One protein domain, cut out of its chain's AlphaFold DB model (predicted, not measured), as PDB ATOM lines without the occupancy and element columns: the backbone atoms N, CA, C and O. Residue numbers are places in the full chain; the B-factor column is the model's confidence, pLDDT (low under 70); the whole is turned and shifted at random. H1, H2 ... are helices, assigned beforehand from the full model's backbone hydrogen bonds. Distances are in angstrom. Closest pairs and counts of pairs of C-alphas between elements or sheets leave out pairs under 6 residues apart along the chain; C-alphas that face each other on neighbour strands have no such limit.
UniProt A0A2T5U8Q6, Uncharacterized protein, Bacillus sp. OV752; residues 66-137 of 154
ATOM      1  N   LYS A  66       4.201 -33.016 -49.824       80.62
ATOM      2  CA  LYS A  66       3.387 -33.920 -48.999       80.62
ATOM      3  C   LYS A  66       1.912 -33.844 -49.376       80.62
ATOM      4  O   LYS A  66       1.353 -34.871 -49.722       80.62
ATOM      5  N   LEU A  67       1.349 -32.634 -49.428       79.12
ATOM      6  CA  LEU A  67      -0.055 -32.427 -49.785       79.12
ATOM      7  C   LEU A  67      -0.380 -33.014 -51.165       79.12
ATOM      8  O   LEU A  67      -1.351 -33.738 -51.312       79.12
ATOM      9  N   LYS A  68       0.483 -32.787 -52.163       83.00
ATOM     10  CA  LYS A  68       0.314 -33.378 -53.501       83.00
ATOM     11  C   LYS A  68       0.357 -34.906 -53.505       83.00
ATOM     12  O   LYS A  68      -0.305 -35.530 -54.327       83.00
ATOM     13  N   ARG A  69       1.207 -35.508 -52.666       84.62
ATOM     14  CA  ARG A  69       1.296 -36.967 -52.557       84.62
ATOM     15  C   ARG A  69       0.032 -37.518 -51.897       84.62
ATOM     16  O   ARG A  69      -0.527 -38.470 -52.420       84.62
ATOM     17  N   GLU A  70      -0.419 -36.889 -50.816       81.88
ATOM     18  CA  GLU A  70      -1.665 -37.248 -50.135       81.88
ATOM     19  C   GLU A  70      -2.856 -37.138 -51.096       81.88
ATOM     20  O   GLU A  70      -3.570 -38.118 -51.274       81.88
ATOM     21  N   GLU A  71      -2.997 -36.019 -51.817       83.25
ATOM     22  CA  GLU A  71      -4.020 -35.827 -52.860       83.25
ATOM     23  C   GLU A  71      -4.016 -36.962 -53.898       83.25
ATOM     24  O   GLU A  71      -5.069 -37.496 -54.237       83.25
ATOM     25  N   ALA A  72      -2.841 -37.364 -54.391       84.88
ATOM     26  CA  ALA A  72      -2.733 -38.457 -55.354       84.88
ATOM     27  C   ALA A  72      -3.138 -39.817 -54.757       84.88
ATOM     28  O   ALA A  72      -3.770 -40.626 -55.435       84.88
ATOM     29  N   GLU A  73      -2.786 -40.084 -53.498       85.69
ATOM     30  CA  GLU A  73      -3.173 -41.312 -52.799       85.69
ATOM     31  C   GLU A  73      -4.687 -41.371 -52.551       85.69
ATOM     32  O   GLU A  73      -5.295 -42.414 -52.774       85.69
ATOM     33  N   ILE A  74      -5.311 -40.247 -52.201       85.06
ATOM     34  CA  ILE A  74      -6.769 -40.131 -52.052       85.06
ATOM     35  C   ILE A  74      -7.484 -40.395 -53.375       85.06
ATOM     36  O   ILE A  74      -8.410 -41.203 -53.422       85.06
ATOM     37  N   LEU A  75      -7.028 -39.767 -54.463       83.88
ATOM     38  CA  LEU A  75      -7.598 -39.993 -55.792       83.88
ATOM     39  C   LEU A  75      -7.475 -41.461 -56.213       83.88
ATOM     40  O   LEU A  75      -8.426 -42.024 -56.742       83.88
ATOM     41  N   ASN A  76      -6.355 -42.118 -55.896       88.19
ATOM     42  CA  ASN A  76      -6.199 -43.552 -56.140       88.19
ATOM     43  C   ASN A  76      -7.204 -44.402 -55.348       88.19
ATOM     44  O   ASN A  76      -7.640 -45.442 -55.843       88.19
ATOM     45  N   VAL A  77      -7.552 -44.009 -54.119       86.38
ATOM     46  CA  VAL A  77      -8.586 -44.700 -53.335       86.38
ATOM     47  C   VAL A  77      -9.960 -44.495 -53.970       86.38
ATOM     48  O   VAL A  77     -10.692 -45.465 -54.127       86.38
ATOM     49  N   PHE A  78     -10.298 -43.284 -54.414       86.06
ATOM     50  CA  PHE A  78     -11.580 -43.031 -55.084       86.06
ATOM     51  C   PHE A  78     -11.699 -43.751 -56.427       86.06
ATOM     52  O   PHE A  78     -12.743 -44.329 -56.715       86.06
ATOM     53  N   ASP A  79     -10.616 -43.822 -57.200       87.00
ATOM     54  CA  ASP A  79     -10.568 -44.629 -58.420       87.00
ATOM     55  C   ASP A  79     -10.813 -46.116 -58.132       87.00
ATOM     56  O   ASP A  79     -11.456 -46.800 -58.929       87.00
ATOM     57  N   LYS A  80     -10.310 -46.637 -57.003       87.69
ATOM     58  CA  LYS A  80     -10.618 -48.008 -56.565       87.69
ATOM     59  C   LYS A  80     -12.085 -48.155 -56.186       87.69
ATOM     60  O   LYS A  80     -12.712 -49.089 -56.660       87.69
ATOM     61  N   ILE A  81     -12.644 -47.223 -55.411       85.19
ATOM     62  CA  ILE A  81     -14.071 -47.229 -55.049       85.19
ATOM     63  C   ILE A  81     -14.946 -47.289 -56.309       85.19
ATOM     64  O   ILE A  81     -15.848 -48.120 -56.404       85.19
ATOM     65  N   TYR A  82     -14.634 -46.465 -57.309       85.81
ATOM     66  CA  TYR A  82     -15.354 -46.472 -58.576       85.81
ATOM     67  C   TYR A  82     -15.197 -47.799 -59.328       85.81
ATOM     68  O   TYR A  82     -16.176 -48.347 -59.821       85.81
ATOM     69  N   LYS A  83     -13.986 -48.358 -59.401       88.12
ATOM     70  CA  LYS A  83     -13.748 -49.640 -60.088       88.12
ATOM     71  C   LYS A  83     -14.410 -50.830 -59.396       88.12
ATOM     72  O   LYS A  83     -14.930 -51.704 -60.083       88.12
ATOM     73  N   ASP A  84     -14.370 -50.870 -58.069       88.31
ATOM     74  CA  ASP A  84     -14.807 -52.023 -57.279       88.31
ATOM     75  C   ASP A  84     -16.324 -52.006 -57.024       88.31
ATOM     76  O   ASP A  84     -16.956 -53.065 -56.903       88.31
ATOM     77  N   PHE A  85     -16.923 -50.810 -56.971       84.56
ATOM     78  CA  PHE A  85     -18.323 -50.620 -56.585       84.56
ATOM     79  C   PHE A  85     -19.159 -49.809 -57.583       84.56
ATOM     80  O   PHE A  85     -20.370 -49.727 -57.406       84.56
ATOM     81  N   GLY A  86     -18.568 -49.195 -58.612       82.12
ATOM     82  CA  GLY A  86     -19.287 -48.277 -59.510       82.12
ATOM     83  C   GLY A  86     -19.688 -46.960 -58.835       82.12
ATOM     84  O   GLY A  86     -20.509 -46.211 -59.359       82.12
ATOM     85  N   VAL A  87     -19.141 -46.678 -57.648       80.75
ATOM     86  CA  VAL A  87     -19.496 -45.506 -56.846       80.75
ATOM     87  C   VAL A  87     -18.609 -44.323 -57.222       80.75
ATOM     88  O   VAL A  87     -17.386 -44.387 -57.113       80.75
ATOM     89  N   GLU A  88     -19.223 -43.222 -57.646       81.12
ATOM     90  CA  GLU A  88     -18.524 -41.982 -57.987       81.12
ATOM     91  C   GLU A  88     -18.587 -41.010 -56.802       81.12
ATOM     92  O   GLU A  88     -19.663 -40.745 -56.271       81.12
ATOM     93  N   ILE A  89     -17.447 -40.450 -56.387       75.69
ATOM     94  CA  ILE A  89     -17.370 -39.482 -55.282       75.69
ATOM     95  C   ILE A  89     -16.968 -38.114 -55.838       75.69
ATOM     96  O   ILE A  89     -15.871 -37.944 -56.374       75.69
ATOM     97  N   LYS A  90     -17.833 -37.104 -55.683       72.12
ATOM     98  CA  LYS A  90     -17.523 -35.723 -56.101       72.12
ATOM     99  C   LYS A  90     -16.588 -35.045 -55.097       72.12
ATOM    100  O   LYS A  90     -17.017 -34.594 -54.043       72.12
ATOM    101  N   TYR A  91     -15.312 -34.911 -55.446       64.75
ATOM    102  CA  TYR A  91     -14.285 -34.301 -54.597       64.75
ATOM    103  C   TYR A  91     -14.276 -32.765 -54.731       64.75
ATOM    104  O   TYR A  91     -13.636 -32.195 -55.609       64.75
ATOM    105  N   THR A  92     -14.991 -32.046 -53.864       58.31
ATOM    106  CA  THR A  92     -14.942 -30.563 -53.854       58.31
ATOM    107  C   THR A  92     -14.560 -29.954 -52.505       58.31
ATOM    108  O   THR A  92     -14.620 -28.734 -52.358       58.31
ATOM    109  N   MET A  93     -14.144 -30.755 -51.516       54.53
ATOM    110  CA  MET A  93     -13.915 -30.281 -50.143       54.53
ATOM    111  C   MET A  93     -12.610 -30.765 -49.495       54.53
ATOM    112  O   MET A  93     -12.109 -31.851 -49.771       54.53
ATOM    113  N   TRP A  94     -12.096 -29.931 -48.582       54.31
ATOM    114  CA  TRP A  94     -10.865 -30.129 -47.803       54.31
ATOM    115  C   TRP A  94     -10.898 -31.356 -46.883       54.31
ATOM    116  O   TRP A  94      -9.846 -31.865 -46.512       54.31
ATOM    117  N   GLU A  95     -12.087 -31.843 -46.528       58.72
ATOM    118  CA  GLU A  95     -12.282 -32.996 -45.638       58.72
ATOM    119  C   GLU A  95     -11.739 -34.301 -46.227       58.72
ATOM    120  O   GLU A  95     -11.343 -35.196 -45.485       58.72
ATOM    121  N   TYR A  96     -11.636 -34.382 -47.556       62.66
ATOM    122  CA  TYR A  96     -11.064 -35.533 -48.246       62.66
ATOM    123  C   TYR A  96      -9.548 -35.505 -48.352       62.66
ATOM    124  O   TYR A  96      -8.987 -36.509 -48.759       62.66
ATOM    125  N   LEU A  97      -8.869 -34.408 -47.989       64.94
ATOM    126  CA  LEU A  97      -7.404 -34.301 -48.086       64.94
ATOM    127  C   LEU A  97      -6.650 -35.226 -47.113       64.94
ATOM    128  O   LEU A  97      -5.422 -35.228 -47.112       64.94
ATOM    129  N   SER A  98      -7.362 -36.040 -46.325       76.38
ATOM    130  CA  SER A  98      -6.783 -37.134 -45.548       76.38
ATOM    131  C   SER A  98      -7.020 -38.491 -46.215       76.38
ATOM    132  O   SER A  98      -8.159 -38.888 -46.470       76.38
ATOM    133  N   ILE A  99      -5.933 -39.244 -46.405       79.56
ATOM    134  CA  ILE A  99      -5.960 -40.637 -46.877       79.56
ATOM    135  C   ILE A  99      -6.775 -41.526 -45.928       79.56
ATOM    136  O   ILE A  99      -7.492 -42.410 -46.387       79.56
ATOM    137  N   GLU A 100      -6.705 -41.283 -44.617       78.50
ATOM    138  CA  GLU A 100      -7.415 -42.082 -43.608       78.50
ATOM    139  C   GLU A 100      -8.930 -42.018 -43.815       78.50
ATOM    140  O   GLU A 100      -9.594 -43.051 -43.814       78.50
ATOM    141  N   LYS A 101      -9.466 -40.820 -44.086       76.25
ATOM    142  CA  LYS A 101     -10.896 -40.652 -44.379       76.25
ATOM    143  C   LYS A 101     -11.284 -41.328 -45.692       76.25
ATOM    144  O   LYS A 101     -12.307 -42.004 -45.744       76.25
ATOM    145  N   ALA A 102     -10.455 -41.210 -46.733       78.12
ATOM    146  CA  ALA A 102     -10.703 -41.883 -48.009       78.12
ATOM    147  C   ALA A 102     -10.751 -43.417 -47.867       78.12
ATOM    148  O   ALA A 102     -11.635 -44.058 -48.435       78.12
ATOM    149  N   LEU A 103      -9.832 -44.002 -47.090       81.94
ATOM    150  CA  LEU A 103      -9.812 -45.441 -46.806       81.94
ATOM    151  C   LEU A 103     -11.015 -45.881 -45.971       81.94
ATOM    152  O   LEU A 103     -11.640 -46.888 -46.287       81.94
ATOM    153  N   ALA A 104     -11.385 -45.101 -44.959       79.62
ATOM    154  CA  ALA A 104     -12.544 -45.406 -44.136       79.62
ATOM    155  C   ALA A 104     -13.853 -45.393 -44.956       79.62
ATOM    156  O   ALA A 104     -14.717 -46.243 -44.741       79.62
ATOM    157  N   TYR A 105     -13.978 -44.521 -45.969       76.75
ATOM    158  CA  TYR A 105     -15.094 -44.591 -46.921       76.75
ATOM    159  C   TYR A 105     -15.076 -45.860 -47.773       76.75
ATOM    160  O   TYR A 105     -16.133 -46.444 -47.997       76.75
ATOM    161  N   TYR A 106     -13.905 -46.297 -48.243       81.12
ATOM    162  CA  TYR A 106     -13.788 -47.551 -48.990       81.12
ATOM    163  C   TYR A 106     -14.283 -48.740 -48.151       81.12
ATOM    164  O   TYR A 106     -15.101 -49.531 -48.625       81.12
ATOM    165  N   ASP A 107     -13.835 -48.842 -46.896       80.75
ATOM    166  CA  ASP A 107     -14.244 -49.920 -45.990       80.75
ATOM    167  C   ASP A 107     -15.745 -49.871 -45.684       80.75
ATOM    168  O   ASP A 107     -16.407 -50.909 -45.647       80.75
ATOM    169  N   TYR A 108     -16.300 -48.670 -45.533       75.06
ATOM    170  CA  TYR A 108     -17.726 -48.481 -45.302       75.06
ATOM    171  C   TYR A 108     -18.579 -48.860 -46.523       75.06
ATOM    172  O   TYR A 108     -19.525 -49.629 -46.387       75.06
ATOM    173  N   ILE A 109     -18.229 -48.388 -47.727       78.88
ATOM    174  CA  ILE A 109     -18.923 -48.748 -48.981       78.88
ATOM    175  C   ILE A 109     -18.919 -50.262 -49.177       78.88
ATOM    176  O   ILE A 109     -19.924 -50.843 -49.582       78.88
ATOM    177  N   LYS A 110     -17.795 -50.904 -48.844       80.38
ATOM    178  CA  LYS A 110     -17.672 -52.355 -48.863       80.38
ATOM    179  C   LYS A 110     -18.588 -53.031 -47.837       80.38
ATOM    180  O   LYS A 110     -19.194 -54.042 -48.178       80.38
ATOM    181  N   ARG A 111     -18.660 -52.517 -46.602       78.56
ATOM    182  CA  ARG A 111     -19.492 -53.062 -45.512       78.56
ATOM    183  C   ARG A 111     -20.984 -52.959 -45.822       78.56
ATOM    184  O   ARG A 111     -21.698 -53.931 -45.622       78.56
ATOM    185  N   GLU A 112     -21.424 -51.807 -46.313       75.81
ATOM    186  CA  GLU A 112     -22.834 -51.525 -46.615       75.81
ATOM    187  C   GLU A 112     -23.248 -51.951 -48.034       75.81
ATOM    188  O   GLU A 112     -24.365 -51.680 -48.465       75.81
ATOM    189  N   GLU A 113     -22.340 -52.585 -48.784       80.81
ATOM    190  CA  GLU A 113     -22.562 -53.079 -50.150       80.81
ATOM    191  C   GLU A 113     -23.127 -52.021 -51.125       80.81
ATOM    192  O   GLU A 113     -23.873 -52.335 -52.054       80.81
ATOM    193  N   ILE A 114     -22.745 -50.751 -50.948       76.94
ATOM    194  CA  ILE A 114     -23.208 -49.639 -51.790       76.94
ATOM    195  C   ILE A 114     -22.611 -49.788 -53.195       76.94
ATOM    196  O   ILE A 114     -21.397 -49.936 -53.339       76.94
ATOM    197  N   ARG A 115     -23.445 -49.711 -54.242       82.06
ATOM    198  CA  ARG A 115     -23.011 -49.828 -55.646       82.06
ATOM    199  C   ARG A 115     -23.667 -48.810 -56.577       82.06
ATOM    200  O   ARG A 115     -24.746 -48.308 -56.275       82.06
ATOM    201  N   ASP A 116     -22.991 -48.530 -57.694       82.88
ATOM    202  CA  ASP A 116     -23.486 -47.782 -58.865       82.88
ATOM    203  C   ASP A 116     -24.186 -46.452 -58.528       82.88
ATOM    204  O   ASP A 116     -25.215 -46.085 -59.102       82.88
ATOM    205  N   ARG A 117     -23.632 -45.717 -57.556       77.56
ATOM    206  CA  ARG A 117     -24.218 -44.485 -57.017       77.56
ATOM    207  C   ARG A 117     -23.226 -43.329 -57.057       77.56
ATOM    208  O   ARG A 117     -22.043 -43.492 -56.781       77.56
ATOM    209  N   LEU A 118     -23.737 -42.131 -57.325       75.19
ATOM    210  CA  LEU A 118     -23.010 -40.886 -57.103       75.19
ATOM    211  C   LEU A 118     -23.174 -40.449 -55.639       75.19
ATOM    212  O   LEU A 118     -24.300 -40.253 -55.187       75.19
ATOM    213  N   ILE A 119     -22.061 -40.268 -54.934       72.69
ATOM    214  CA  ILE A 119     -22.001 -39.727 -53.575       72.69
ATOM    215  C   ILE A 119     -21.476 -38.294 -53.641       72.69
ATOM    216  O   ILE A 119     -20.364 -38.021 -54.111       72.69
ATOM    217  N   THR A 120     -22.294 -37.360 -53.173       66.00
ATOM    218  CA  THR A 120     -21.896 -35.960 -53.027       66.00
ATOM    219  C   THR A 120     -21.283 -35.697 -51.648       66.00
ATOM    220  O   THR A 120     -21.558 -36.441 -50.709       66.00
ATOM    221  N   PRO A 121     -20.473 -34.631 -51.480       61.88
ATOM    222  CA  PRO A 121     -19.849 -34.313 -50.194       61.88
ATOM    223  C   PRO A 121     -20.824 -34.176 -49.024       61.88
ATOM    224  O   PRO A 121     -20.468 -34.487 -47.898       61.88
ATOM    225  N   LEU A 122     -22.045 -33.706 -49.297       61.53
ATOM    226  CA  LEU A 122     -23.088 -33.510 -48.289       61.53
ATOM    227  C   LEU A 122     -23.684 -34.820 -47.793       61.53
ATOM    228  O   LEU A 122     -24.236 -34.858 -46.707       61.53
ATOM    229  N   GLU A 123     -23.589 -35.879 -48.588       61.38
ATOM    230  CA  GLU A 123     -24.097 -37.174 -48.175       61.38
ATOM    231  C   GLU A 123     -23.018 -37.983 -47.447       61.38
ATOM    232  O   GLU A 123     -23.314 -39.019 -46.884       61.38
ATOM    233  N   LEU A 124     -21.762 -37.536 -47.406       64.19
ATOM    234  CA  LEU A 124     -20.708 -38.318 -46.771       64.19
ATOM    235  C   LEU A 124     -20.984 -38.626 -45.300       64.19
ATOM    236  O   LEU A 124     -21.506 -37.778 -44.573       64.19
ATOM    237  N   PRO A 125     -20.517 -39.788 -44.821       63.59
ATOM    238  CA  PRO A 125     -20.585 -40.064 -43.415       63.59
ATOM    239  C   PRO A 125     -19.715 -39.092 -42.616       63.59
ATOM    240  O   PRO A 125     -18.572 -38.793 -42.956       63.59
ATOM    241  N   SER A 126     -20.305 -38.596 -41.539       62.91
ATOM    242  CA  SER A 126     -19.706 -37.741 -40.527       62.91
ATOM    243  C   SER A 126     -19.119 -38.588 -39.399       62.91
ATOM    244  O   SER A 126     -19.553 -39.715 -39.169       62.91
ATOM    245  N   ASP A 127     -18.125 -38.068 -38.684       62.47
ATOM    246  CA  ASP A 127     -17.588 -38.763 -37.514       62.47
ATOM    247  C   ASP A 127     -18.650 -38.753 -36.398       62.47
ATOM    248  O   ASP A 127     -19.142 -37.696 -35.994       62.47
ATOM    249  N   CYS A 128     -19.010 -39.924 -35.873       63.81
ATOM    250  CA  CYS A 128     -19.910 -40.021 -34.737       63.81
ATOM    251  C   CYS A 128     -19.274 -39.347 -33.521       63.81
ATOM    252  O   CYS A 128     -18.157 -39.670 -33.117       63.81
ATOM    253  N   ILE A 129     -20.032 -38.460 -32.882       58.75
ATOM    254  CA  ILE A 129     -19.571 -37.631 -31.761       58.75
ATOM    255  C   ILE A 129     -19.142 -38.478 -30.541       58.75
ATOM    256  O   ILE A 129     -18.353 -38.009 -29.722       58.75
ATOM    257  N   GLN A 130     -19.631 -39.719 -30.419       58.81
ATOM    258  CA  GLN A 130     -19.344 -40.623 -29.298       58.81
ATOM    259  C   GLN A 130     -18.267 -41.680 -29.601       58.81
ATOM    260  O   GLN A 130     -17.340 -41.822 -28.807       58.81
ATOM    261  N   CYS A 131     -18.382 -42.414 -30.717       64.06
ATOM    262  CA  CYS A 131     -17.468 -43.515 -31.077       64.06
ATOM    263  C   CYS A 131     -16.307 -43.068 -31.987       64.06
ATOM    264  O   CYS A 131     -15.311 -43.776 -32.095       64.06
ATOM    265  N   GLY A 132     -16.420 -41.920 -32.666       57.78
ATOM    266  CA  GLY A 132     -15.473 -41.498 -33.705       57.78
ATOM    267  C   GLY A 132     -15.571 -42.296 -35.014       57.78
ATOM    268  O   GLY A 132     -14.806 -42.025 -35.935       57.78
ATOM    269  N   ASN A 133     -16.501 -43.253 -35.122       64.50
ATOM    270  CA  ASN A 133     -16.751 -44.013 -36.349       64.50
ATOM    271  C   ASN A 133     -17.530 -43.176 -37.372       64.50
ATOM    272  O   ASN A 133     -18.374 -42.366 -36.997       64.50
ATOM    273  N   LEU A 134     -17.307 -43.429 -38.659       61.81
ATOM    274  CA  LEU A 134     -18.043 -42.788 -39.751       61.81
ATOM    275  C   LEU A 134     -19.516 -43.245 -39.794       61.81
ATOM    276  O   LEU A 134     -19.789 -44.438 -39.909       61.81
ATOM    277  N   ILE A 135     -20.454 -42.292 -39.747       62.16
ATOM    278  CA  ILE A 135     -21.913 -42.488 -39.819       62.16
ATOM    279  C   ILE A 135     -22.561 -41.549 -40.844       62.16
ATOM    280  O   ILE A 135     -22.282 -40.351 -40.857       62.16
ATOM    281  N   TRP A 136     -23.435 -42.063 -41.715       59.06
ATOM    282  CA  TRP A 136     -24.170 -41.229 -42.680       59.06
ATOM    283  C   TRP A 136     -25.158 -40.298 -41.977       59.06
ATOM    284  O   TRP A 136     -25.660 -40.608 -40.895       59.06
ATOM    285  N   GLU A 137     -25.432 -39.145 -42.590       48.44
ATOM    286  CA  GLU A 137     -26.450 -38.216 -42.100       48.44
ATOM    287  C   GLU A 137     -27.806 -38.948 -42.019       48.44
ATOM    288  O   GLU A 137     -28.351 -39.388 -43.031       48.44
TER     289      GLU A 137
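What this domain is: This is residues 66 to 137 of the 154 residues of an uncharacterized protein of Bacillus sp. OV752 (UniProt A0A2T5U8Q6). Two helices, H1 and H3, lie side by side and run the same way, and the stretches that follow them, residues 86 to 93 and 112 to 121, run back over one face of the pair, with short H2 just before H3. A folded-back loop around residues 126 to 135 lies on the side of H3 away from H1. The 72 printed residues hold three named helices, H1, H2, H3, and no named strand: all helix, compact, radius of gyration of the C-alphas 11.7 A, spans 31 by 28 by 18 A.

Where its parts are: H1, residues 66 to 85, begins at C-alpha (3.387, -33.920, -48.999) and is 28.4 A long. H2 is residues 94 to 97. H3, residues 99 to 111, spans 18.4 A and ends at C-alpha (-19.492, -53.062, -45.512).

How they stand to each other: H1 and H3 touch at a shallow tilt of 10 degrees; their closest C-alphas, of Ile 74 and Ile 99, are 5.3 A apart. H1, with residues 67 to 74 alone, touches H2; the closest C-alphas, of Glu 71 and Leu 97, are 6.0 A apart. Residues 88 to 89 pair parallel with 118 to 119. Every O i to N i+4 pair in H1 and H3 is within hydrogen-bond range; H2 is too short for one.

The domain as a whole: The printed part has no cut. Residues 112 to 137 hold no named element. pLDDT is under 70 at residues 91 to 97 and 120 to 137.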